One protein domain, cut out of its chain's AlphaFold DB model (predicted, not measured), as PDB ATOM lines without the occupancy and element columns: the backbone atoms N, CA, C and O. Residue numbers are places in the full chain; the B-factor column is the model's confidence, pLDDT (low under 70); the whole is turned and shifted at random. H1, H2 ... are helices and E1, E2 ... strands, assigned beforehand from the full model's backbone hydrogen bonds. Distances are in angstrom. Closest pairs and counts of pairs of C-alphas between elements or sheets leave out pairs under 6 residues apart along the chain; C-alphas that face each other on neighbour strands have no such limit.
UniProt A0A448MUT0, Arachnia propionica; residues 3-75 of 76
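AT A GLANCE: This is residues 3 to 75 of the 76 residues of a protein of Arachnia propionica (UniProt A0A448MUT0). A flat, loose arrangement has the long helix H1 on one side and the shorter helix H2 on the other, with strand E1 and the first printed residues, 3 to 4, between them, while the rest of the stretch with no named element, residues 3 to 22, runs on from there to the first residue of H1, away from H2. Residues 3 to 4 pair in parallel with residues 54 to 55 of E1, and residues 20 to 25 stick out. The 73 printed residues hold H1, E1 and H2 in that order, mostly helix; the radius of gyration of the C-alphas is 14.9 A and the spans are 48 by 29 by 12 A.

IN THESE COORDINATES: H1, residues 23 to 46, begins at C-alpha 23 (-7.468, -53.734, -62.549) and is 34.7 A long. E1 is residues 53 to 55. H2, residues 60 to 73, is 20.1 A long and ends at C-alpha 73 (-22.233, -22.498, -88.754).

HOW THE PARTS SIT: H1 is apart from E1 and from H2. The closest C-alphas of E1 and H2, Tyr 54 and Ile 63, are 6.8 A apart. E1 pairs with no named strand. In H1 and H2, every O i to N i+4 pair is within hydrogen-bond range.

THE WHOLE: The two C-alphas farthest apart, His 21 and Arg 75, are 48.7 A apart. The link from H1 to E1 is short, and that from E1 to H2 is tight. The printed part has no cut, and no printed residue is under 70 in pLDDT.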
ATOM      1  N   ILE A   3     -21.113 -40.489 -79.390       97.94
ATOM      2  CA  ILE A   3     -21.589 -40.415 -78.007       97.94
ATOM      3  C   ILE A   3     -20.759 -41.417 -77.211       97.94
ATOM      4  O   ILE A   3     -20.853 -42.624 -77.442       97.94
ATOM      5  N   ASP A   4     -19.928 -40.906 -76.317       98.06
ATOM      6  CA  ASP A   4     -18.932 -41.679 -75.599       98.06
ATOM      7  C   ASP A   4     -19.499 -42.188 -74.285       98.06
ATOM      8  O   ASP A   4     -19.869 -41.424 -73.391       98.06
ATOM      9  N   GLY A   5     -19.533 -43.512 -74.155       97.19
ATOM     10  CA  GLY A   5     -19.878 -44.149 -72.895       97.19
ATOM     11  C   GLY A   5     -18.832 -43.848 -71.821       97.19
ATOM     12  O   GLY A   5     -17.637 -44.093 -72.026       97.19
ATOM     13  N   CYS A   6     -19.266 -43.373 -70.654       96.06
ATOM     14  CA  CYS A   6     -18.397 -42.869 -69.595       96.06
ATOM     15  C   CYS A   6     -17.363 -43.892 -69.137       96.06
ATOM     16  O   CYS A   6     -16.195 -43.568 -68.914       96.06
ATOM     17  N   PHE A   7     -17.804 -45.142 -69.009       95.00
ATOM     18  CA  PHE A   7     -16.955 -46.247 -68.595       95.00
ATOM     19  C   PHE A   7     -15.896 -46.589 -69.650       95.00
ATOM     20  O   PHE A   7     -14.726 -46.773 -69.321       95.00
ATOM     21  N   TRP A   8     -16.302 -46.695 -70.916       96.12
ATOM     22  CA  TRP A   8     -15.460 -47.250 -71.980       96.12
ATOM     23  C   TRP A   8     -14.387 -46.286 -72.470       96.12
ATOM     24  O   TRP A   8     -13.326 -46.744 -72.902       96.12
ATOM     25  N   HIS A   9     -14.679 -44.990 -72.402       96.81
ATOM     26  CA  HIS A   9     -13.865 -43.925 -72.983       96.81
ATOM     27  C   HIS A   9     -13.201 -43.038 -71.918       96.81
ATOM     28  O   HIS A   9     -12.615 -42.016 -72.247       96.81
ATOM     29  N   GLY A  10     -13.256 -43.437 -70.642       95.06
ATOM     30  CA  GLY A  10     -12.514 -42.769 -69.571       95.06
ATOM     31  C   GLY A  10     -13.014 -41.356 -69.277       95.06
ATOM     32  O   GLY A  10     -12.216 -40.423 -69.237       95.06
ATOM     33  N   CYS A  11     -14.324 -41.198 -69.073       96.38
ATOM     34  CA  CYS A  11     -14.925 -39.906 -68.740       96.38
ATOM     35  C   CYS A  11     -14.221 -39.239 -67.540       96.38
ATOM     36  O   CYS A  11     -13.975 -39.908 -66.537       96.38
ATOM     37  N   PRO A  12     -13.933 -37.930 -67.587       93.50
ATOM     38  CA  PRO A  12     -13.277 -37.239 -66.477       93.50
ATOM     39  C   PRO A  12     -14.141 -37.163 -65.205       93.50
ATOM     40  O   PRO A  12     -13.592 -37.082 -64.110       93.50
ATOM     41  N   GLU A  13     -15.471 -37.209 -65.336       94.19
ATOM     42  CA  GLU A  13     -16.413 -37.115 -64.209       94.19
ATOM     43  C   GLU A  13     -16.799 -38.486 -63.644       94.19
ATOM     44  O   GLU A  13     -16.788 -38.706 -62.434       94.19
ATOM     45  N   HIS A  14     -17.131 -39.423 -64.533       92.56
ATOM     46  CA  HIS A  14     -17.710 -40.723 -64.180       92.56
ATOM     47  C   HIS A  14     -16.778 -41.905 -64.474       92.56
ATOM     48  O   HIS A  14     -17.087 -43.051 -64.133       92.56
ATOM     49  N   GLY A  15     -15.657 -41.659 -65.153       85.12
ATOM     50  CA  GLY A  15     -14.690 -42.683 -65.514       85.12
ATOM     51  C   GLY A  15     -14.064 -43.298 -64.271       85.12
ATOM     52  O   GLY A  15     -13.759 -42.632 -63.280       85.12
ATOM     53  N   ARG A  16     -13.876 -44.614 -64.314       83.31
ATOM     54  CA  ARG A  16     -13.358 -45.352 -63.170       83.31
ATOM     55  C   ARG A  16     -11.835 -45.423 -63.237       83.31
ATOM     56  O   ARG A  16     -11.287 -45.978 -64.183       83.31
ATOM     57  N   SER A  17     -11.162 -44.907 -62.212       75.44
ATOM     58  CA  SER A  17      -9.696 -44.955 -62.077       75.44
ATOM     59  C   SER A  17      -9.188 -46.169 -61.291       75.44
ATOM     60  O   SER A  17      -8.006 -46.497 -61.354       75.44
ATOM     61  N   ALA A  18     -10.076 -46.863 -60.572       83.75
ATOM     62  CA  ALA A  18      -9.756 -48.052 -59.786       83.75
ATOM     63  C   ALA A  18     -10.797 -49.161 -59.994       83.75
ATOM     64  O   ALA A  18     -12.004 -48.936 -59.882       83.75
ATOM     65  N   PHE A  19     -10.330 -50.384 -60.252       89.81
ATOM     66  CA  PHE A  19     -11.183 -51.556 -60.452       89.81
ATOM     67  C   PHE A  19     -10.868 -52.625 -59.412       89.81
ATOM     68  O   PHE A  19      -9.709 -52.919 -59.146       89.81
ATOM     69  N   ASN A  20     -11.909 -53.252 -58.867       89.62
ATOM     70  CA  ASN A  20     -11.749 -54.278 -57.831       89.62
ATOM     71  C   ASN A  20     -11.238 -55.619 -58.387       89.62
ATOM     72  O   ASN A  20     -10.636 -56.393 -57.656       89.62
ATOM     73  N   HIS A  21     -11.478 -55.904 -59.670       92.12
ATOM     74  CA  HIS A  21     -11.048 -57.132 -60.343       92.12
ATOM     75  C   HIS A  21     -10.443 -56.784 -61.699       92.12
ATOM     76  O   HIS A  21     -10.971 -55.908 -62.384       92.12
ATOM     77  N   ASN A  22      -9.381 -57.488 -62.103       94.00
ATOM     78  CA  ASN A  22      -8.682 -57.280 -63.378       94.00
ATOM     79  C   ASN A  22      -8.241 -55.820 -63.593       94.00
ATOM     80  O   ASN A  22      -8.394 -55.278 -64.685       94.00
ATOM     81  N   ALA A  23      -7.733 -55.170 -62.541       93.94
ATOM     82  CA  ALA A  23      -7.468 -53.734 -62.549       93.94
ATOM     83  C   ALA A  23      -6.495 -53.299 -63.641       93.94
ATOM     84  O   ALA A  23      -6.807 -52.388 -64.401       93.94
ATOM     85  N   GLU A  24      -5.369 -53.996 -63.775       94.56
ATOM     86  CA  GLU A  24      -4.378 -53.705 -64.814       94.56
ATOM     87  C   GLU A  24      -4.974 -53.833 -66.218       94.56
ATOM     88  O   GLU A  24      -4.794 -52.948 -67.052       94.56
ATOM     89  N   TYR A  25      -5.755 -54.892 -66.458       95.50
ATOM     90  CA  TYR A  25      -6.434 -55.098 -67.735       95.50
ATOM     91  C   TYR A  25      -7.421 -53.969 -68.043       95.50
ATOM     92  O   TYR A  25      -7.412 -53.443 -69.154       95.50
ATOM     93  N   TRP A  26      -8.266 -53.580 -67.085       95.62
ATOM     94  CA  TRP A  26      -9.262 -52.533 -67.316       95.62
ATOM     95  C   TRP A  26      -8.626 -51.162 -67.516       95.62
ATOM     96  O   TRP A  26      -8.992 -50.470 -68.466       95.62
ATOM     97  N   SER A  27      -7.630 -50.806 -66.705       94.19
ATOM     98  CA  SER A  27      -6.880 -49.561 -66.874       94.19
ATOM     99  C   SER A  27      -6.181 -49.510 -68.235       94.19
ATOM    100  O   SER A  27      -6.315 -48.520 -68.954       94.19
ATOM    101  N   ALA A  28      -5.510 -50.592 -68.645       95.88
ATOM    102  CA  ALA A  28      -4.862 -50.669 -69.954       95.88
ATOM    103  C   ALA A  28      -5.873 -50.606 -71.110       95.88
ATOM    104  O   ALA A  28      -5.646 -49.912 -72.100       95.88
ATOM    105  N   LYS A  29      -7.014 -51.292 -70.985       96.31
ATOM    106  CA  LYS A  29      -8.071 -51.295 -72.001       96.31
ATOM    107  C   LYS A  29      -8.685 -49.911 -72.196       96.31
ATOM    108  O   LYS A  29      -8.866 -49.495 -73.338       96.31
ATOM    109  N   ILE A  30      -8.997 -49.208 -71.110       96.88
ATOM    110  CA  ILE A  30      -9.568 -47.858 -71.180       96.88
ATOM    111  C   ILE A  30      -8.537 -46.886 -71.755       96.88
ATOM    112  O   ILE A  30      -8.869 -46.141 -72.672       96.88
ATOM    113  N   ALA A  31      -7.273 -46.956 -71.325       96.12
ATOM    114  CA  ALA A  31      -6.205 -46.141 -71.907       96.12
ATOM    115  C   ALA A  31      -6.048 -46.383 -73.422       96.12
ATOM    116  O   ALA A  31      -5.922 -45.437 -74.197       96.12
ATOM    117  N   ALA A  32      -6.124 -47.642 -73.865       98.06
ATOM    118  CA  ALA A  32      -6.082 -47.986 -75.286       98.06
ATOM    119  C   ALA A  32      -7.306 -47.468 -76.064       98.06
ATOM    120  O   ALA A  32      -7.176 -47.113 -77.235       98.06
ATOM    121  N   ASN A  33      -8.487 -47.418 -75.440       98.06
ATOM    122  CA  ASN A  33      -9.672 -46.810 -76.043       98.06
ATOM    123  C   ASN A  33      -9.496 -45.300 -76.214       98.06
ATOM    124  O   ASN A  33      -9.638 -44.826 -77.335       98.06
ATOM    125  N   VAL A  34      -9.068 -44.592 -75.166       97.25
ATOM    126  CA  VAL A  34      -8.795 -43.144 -75.217       97.25
ATOM    127  C   VAL A  34      -7.762 -42.813 -76.297       97.25
ATOM    128  O   VAL A  34      -7.956 -41.892 -77.090       97.25
ATOM    129  N   ALA A  35      -6.681 -43.596 -76.392       98.44
ATOM    130  CA  ALA A  35      -5.677 -43.415 -77.440       98.44
ATOM    131  C   ALA A  35      -6.262 -43.622 -78.850       98.44
ATOM    132  O   ALA A  35      -5.950 -42.871 -79.774       98.44
ATOM    133  N   ARG A  36      -7.142 -44.618 -79.021       98.50
ATOM    134  CA  ARG A  36      -7.836 -44.872 -80.292       98.50
ATOM    135  C   ARG A  36      -8.829 -43.767 -80.644       98.50
ATOM    136  O   ARG A  36      -8.970 -43.448 -81.823       98.50
ATOM    137  N   ASP A  37      -9.509 -43.192 -79.658       98.38
ATOM    138  CA  ASP A  37     -10.413 -42.062 -79.871       98.38
ATOM    139  C   ASP A  37      -9.645 -40.848 -80.397       98.38
ATOM    140  O   ASP A  37     -10.066 -40.244 -81.382       98.38
ATOM    141  N   ALA A  38      -8.478 -40.554 -79.812       98.19
ATOM    142  CA  ALA A  38      -7.600 -39.482 -80.274       98.19
ATOM    143  C   ALA A  38      -7.094 -39.711 -81.712       98.19
ATOM    144  O   ALA A  38      -7.173 -38.797 -82.534       98.19
ATOM    145  N   ASP A  39      -6.639 -40.927 -82.044       98.62
ATOM    146  CA  ASP A  39      -6.244 -41.287 -83.419       98.62
ATOM    147  C   ASP A  39      -7.412 -41.134 -84.405       98.62
ATOM    148  O   ASP A  39      -7.267 -40.549 -85.480       98.62
ATOM    149  N   THR A  40      -8.597 -41.612 -84.024       98.44
ATOM    150  CA  THR A  40      -9.800 -41.534 -84.864       98.44
ATOM    151  C   THR A  40     -10.187 -40.082 -85.136       98.44
ATOM    152  O   THR A  40     -10.480 -39.745 -86.284       98.44
ATOM    153  N   ASN A  41     -10.149 -39.218 -84.116       98.31
ATOM    154  CA  ASN A  41     -10.425 -37.790 -84.276       98.31
ATOM    155  C   ASN A  41      -9.435 -37.156 -85.258       98.31
ATOM    156  O   ASN A  41      -9.862 -36.575 -86.252       98.31
ATOM    157  N   ALA A  42      -8.132 -37.364 -85.041       98.56
ATOM    158  CA  ALA A  42      -7.090 -36.797 -85.890       98.56
ATOM    159  C   ALA A  42      -7.238 -37.237 -87.356       98.56
ATOM    160  O   ALA A  42      -7.129 -36.423 -88.271       98.56
ATOM    161  N   ARG A  43      -7.541 -38.517 -87.599       98.62
ATOM    162  CA  ARG A  43      -7.729 -39.055 -88.956       98.62
ATOM    163  C   ARG A  43      -8.976 -38.506 -89.641       98.62
ATOM    164  O   ARG A  43      -8.945 -38.251 -90.843       98.62
ATOM    165  N   LEU A  44     -10.069 -38.332 -88.901       98.56
ATOM    166  CA  LEU A  44     -11.295 -37.740 -89.431       98.56
ATOM    167  C   LEU A  44     -11.089 -36.259 -89.765       98.56
ATOM    168  O   LEU A  44     -11.440 -35.834 -90.864       98.56
ATOM    169  N   GLU A  45     -10.457 -35.503 -88.872       98.00
ATOM    170  CA  GLU A  45     -10.129 -34.090 -89.089       98.00
ATOM    171  C   GLU A  45      -9.202 -33.901 -90.295       98.00
ATOM    172  O   GLU A  45      -9.472 -33.066 -91.158       98.00
ATOM    173  N   GLN A  46      -8.161 -34.731 -90.432       98.44
ATOM    174  CA  GLN A  46      -7.275 -34.731 -91.605       98.44
ATOM    175  C   GLN A  46      -8.013 -35.051 -92.910       98.44
ATOM    176  O   GLN A  46      -7.653 -34.538 -93.968       98.44
ATOM    177  N   ALA A  47      -9.055 -35.881 -92.846       98.44
ATOM    178  CA  ALA A  47      -9.920 -36.184 -93.980       98.44
ATOM    179  C   ALA A  47     -10.995 -35.104 -94.235       98.44
ATOM    180  O   ALA A  47     -11.868 -35.303 -95.080       98.44
ATOM    181  N   GLY A  48     -10.939 -33.969 -93.530       97.56
ATOM    182  CA  GLY A  48     -11.844 -32.833 -93.712       97.56
ATOM    183  C   GLY A  48     -13.179 -32.963 -92.977       97.56
ATOM    184  O   GLY A  48     -14.097 -32.188 -93.242       97.56
ATOM    185  N   TRP A  49     -13.319 -33.926 -92.063       97.69
ATOM    186  CA  TRP A  49     -14.526 -34.063 -91.253       97.69
ATOM    187  C   TRP A  49     -14.483 -33.147 -90.036       97.69
ATOM    188  O   TRP A  49     -13.471 -33.040 -89.350       97.69
ATOM    189  N   HIS A  50     -15.630 -32.560 -89.705       97.00
ATOM    190  CA  HIS A  50     -15.821 -31.904 -88.419       97.00
ATOM    191  C   HIS A  50     -16.268 -32.938 -87.375       97.00
ATOM    192  O   HIS A  50     -17.354 -33.519 -87.483       97.00
ATOM    193  N   VAL A  51     -15.422 -33.200 -86.378       97.75
ATOM    194  CA  VAL A  51     -15.683 -34.211 -85.350       97.75
ATOM    195  C   VAL A  51     -16.419 -33.576 -84.174       97.75
ATOM    196  O   VAL A  51     -15.944 -32.633 -83.558       97.75
ATOM    197  N   LEU A  52     -17.585 -34.132 -83.847       98.12
ATOM    198  CA  LEU A  52     -18.353 -33.796 -82.647       98.12
ATOM    199  C   LEU A  52     -18.398 -35.016 -81.732       98.12
ATOM    200  O   LEU A  52     -18.774 -36.100 -82.198       98.12
ATOM    201  N   ARG A  53     -18.030 -34.839 -80.462       97.56
ATOM    202  CA  ARG A  53     -18.108 -35.868 -79.420       97.56
ATOM    203  C   ARG A  53     -18.786 -35.296 -78.188       97.56
ATOM    204  O   ARG A  53     -18.495 -34.165 -77.813       97.56
ATOM    205  N   TYR A  54     -19.651 -36.103 -77.598       98.25
ATOM    206  CA  TYR A  54     -20.366 -35.808 -76.363       98.25
ATOM    207  C   TYR A  54     -20.330 -37.049 -75.479       98.25
ATOM    208  O   TYR A  54     -20.221 -38.164 -75.988       98.25
ATOM    209  N   TRP A  55     -20.436 -36.881 -74.174       98.19
ATOM    210  CA  TRP A  55     -20.540 -37.974 -73.223       98.19
ATOM    211  C   TRP A  55     -21.977 -38.467 -73.083       98.19
ATOM    212  O   TRP A  55     -22.934 -37.703 -73.170       98.19
ATOM    213  N   GLU A  56     -22.138 -39.756 -72.779       97.38
ATOM    214  CA  GLU A  56     -23.458 -40.373 -72.570       97.38
ATOM    215  C   GLU A  56     -24.261 -39.764 -71.409       97.38
ATOM    216  O   GLU A  56     -25.472 -39.950 -71.344       97.38
ATOM    217  N   HIS A  57     -23.588 -39.081 -70.476       97.06
ATOM    218  CA  HIS A  57     -24.215 -38.471 -69.304       97.06
ATOM    219  C   HIS A  57     -24.671 -37.026 -69.543       97.06
ATOM    220  O   HIS A  57     -25.331 -36.459 -68.674       97.06
ATOM    221  N   GLU A  58     -24.304 -36.417 -70.673       98.25
ATOM    222  CA  GLU A  58     -24.753 -35.067 -71.008       98.25
ATOM    223  C   GLU A  58     -26.255 -35.062 -71.344       98.25
ATOM    224  O   GLU A  58     -26.799 -36.035 -71.879       98.25
ATOM    225  N   ASP A  59     -26.946 -33.960 -71.032       98.31
ATOM    226  CA  ASP A  59     -28.368 -33.835 -71.351       98.31
ATOM    227  C   ASP A  59     -28.569 -33.830 -72.871       98.31
ATOM    228  O   ASP A  59     -27.942 -33.079 -73.623       98.31
ATOM    229  N   VAL A  60     -29.498 -34.664 -73.338       98.00
ATOM    230  CA  VAL A  60     -29.778 -34.835 -74.767       98.00
ATOM    231  C   VAL A  60     -30.153 -33.510 -75.441       98.00
ATOM    232  O   VAL A  60     -29.811 -33.302 -76.606       98.00
ATOM    233  N   LYS A  61     -30.847 -32.600 -74.747       98.56
ATOM    234  CA  LYS A  61     -31.231 -31.297 -75.304       98.56
ATOM    235  C   LYS A  61     -30.010 -30.422 -75.552       98.56
ATOM    236  O   LYS A  61     -29.966 -29.762 -76.591       98.56
ATOM    237  N   ASP A  62     -29.030 -30.459 -74.655       98.44
ATOM    238  CA  ASP A  62     -27.798 -29.677 -74.770       98.44
ATOM    239  C   ASP A  62     -26.926 -30.213 -75.909       98.44
ATOM    240  O   ASP A  62     -26.492 -29.445 -76.775       98.44
ATOM    241  N   ILE A  63     -26.788 -31.541 -76.002       98.38
ATOM    242  CA  ILE A  63     -26.100 -32.209 -77.116       98.38
ATOM    243  C   ILE A  63     -26.733 -31.808 -78.457       98.38
ATOM    244  O   ILE A  63     -26.049 -31.357 -79.379       98.38
ATOM    245  N   VAL A  64     -28.061 -31.930 -78.576       98.25
ATOM    246  CA  VAL A  64     -28.796 -31.586 -79.807       98.25
ATOM    247  C   VAL A  64     -28.652 -30.105 -80.155       98.25
ATOM    248  O   VAL A  64     -28.479 -29.771 -81.332       98.25
ATOM    249  N   ALA A  65     -28.707 -29.212 -79.164       98.25
ATOM    250  CA  ALA A  65     -28.507 -27.784 -79.374       98.25
ATOM    251  C   ALA A  65     -27.102 -27.489 -79.925       98.25
ATOM    252  O   ALA A  65     -26.986 -26.774 -80.927       98.25
ATOM    253  N   GLY A  66     -26.063 -28.101 -79.348       97.88
ATOM    254  CA  GLY A  66     -24.682 -27.974 -79.814       97.88
ATOM    255  C   GLY A  66     -24.500 -28.467 -81.252       97.88
ATOM    256  O   GLY A  66     -23.988 -27.738 -82.101       97.88
ATOM    257  N   ILE A  67     -25.013 -29.663 -81.570       97.50
ATOM    258  CA  ILE A  67     -24.966 -30.218 -82.934       97.50
ATOM    259  C   ILE A  67     -25.633 -29.266 -83.927       97.50
ATOM    260  O   ILE A  67     -25.079 -28.978 -84.992       97.50
ATOM    261  N   ARG A  68     -26.834 -28.774 -83.592       97.94
ATOM    262  CA  ARG A  68     -27.585 -27.857 -84.454       97.94
ATOM    263  C   ARG A  68     -26.784 -26.590 -84.733       97.94
ATOM    264  O   ARG A  68     -26.729 -26.165 -85.885       97.94
ATOM    265  N   GLN A  69     -26.178 -26.000 -83.704       97.50
ATOM    266  CA  GLN A  69     -25.365 -24.795 -83.840       97.50
ATOM    267  C   GLN A  69     -24.181 -25.023 -84.785       97.50
ATOM    268  O   GLN A  69     -23.997 -24.242 -85.720       97.50
ATOM    269  N   THR A  70     -23.435 -26.115 -84.607       97.12
ATOM    270  CA  THR A  70     -22.298 -26.440 -85.475       97.12
ATOM    271  C   THR A  70     -22.726 -26.648 -86.925       97.12
ATOM    272  O   THR A  70     -22.114 -26.098 -87.837       97.12
ATOM    273  N   VAL A  71     -23.799 -27.407 -87.165       96.50
ATOM    274  CA  VAL A  71     -24.289 -27.657 -88.530       96.50
ATOM    275  C   VAL A  71     -24.717 -26.361 -89.220       96.50
ATOM    276  O   VAL A  71     -24.485 -26.213 -90.416       96.50
ATOM    277  N   LEU A  72     -25.339 -25.426 -88.494       97.50
ATOM    278  CA  LEU A  72     -25.713 -24.125 -89.052       97.50
ATOM    279  C   LEU A  72     -24.480 -23.279 -89.397       97.50
ATOM    280  O   LEU A  72     -24.446 -22.707 -90.480       97.50
ATOM    281  N   ALA A  73     -23.468 -23.251 -88.528       96.00
ATOM    282  CA  ALA A  73     -22.233 -22.498 -88.754       96.00
ATOM    283  C   ALA A  73     -21.387 -23.033 -89.924       96.00
ATOM    284  O   ALA A  73     -20.703 -22.269 -90.588       96.00
ATOM    285  N   LEU A  74     -21.435 -24.339 -90.202       93.88
ATOM    286  CA  LEU A  74     -20.708 -24.940 -91.332       93.88
ATOM    287  C   LEU A  74     -21.415 -24.758 -92.687       93.88
ATOM    288  O   LEU A  74     -20.852 -25.103 -93.722       93.88
ATOM    289  N   ARG A  75     -22.668 -24.287 -92.685       89.19
ATOM    290  CA  ARG A  75     -23.475 -24.064 -93.896       89.19
ATOM    291  C   ARG A  75     -23.496 -22.607 -94.358       89.19
ATOM    292  O   ARG A  75     -24.004 -22.356 -95.449       89.19
TER     293      ARG A  75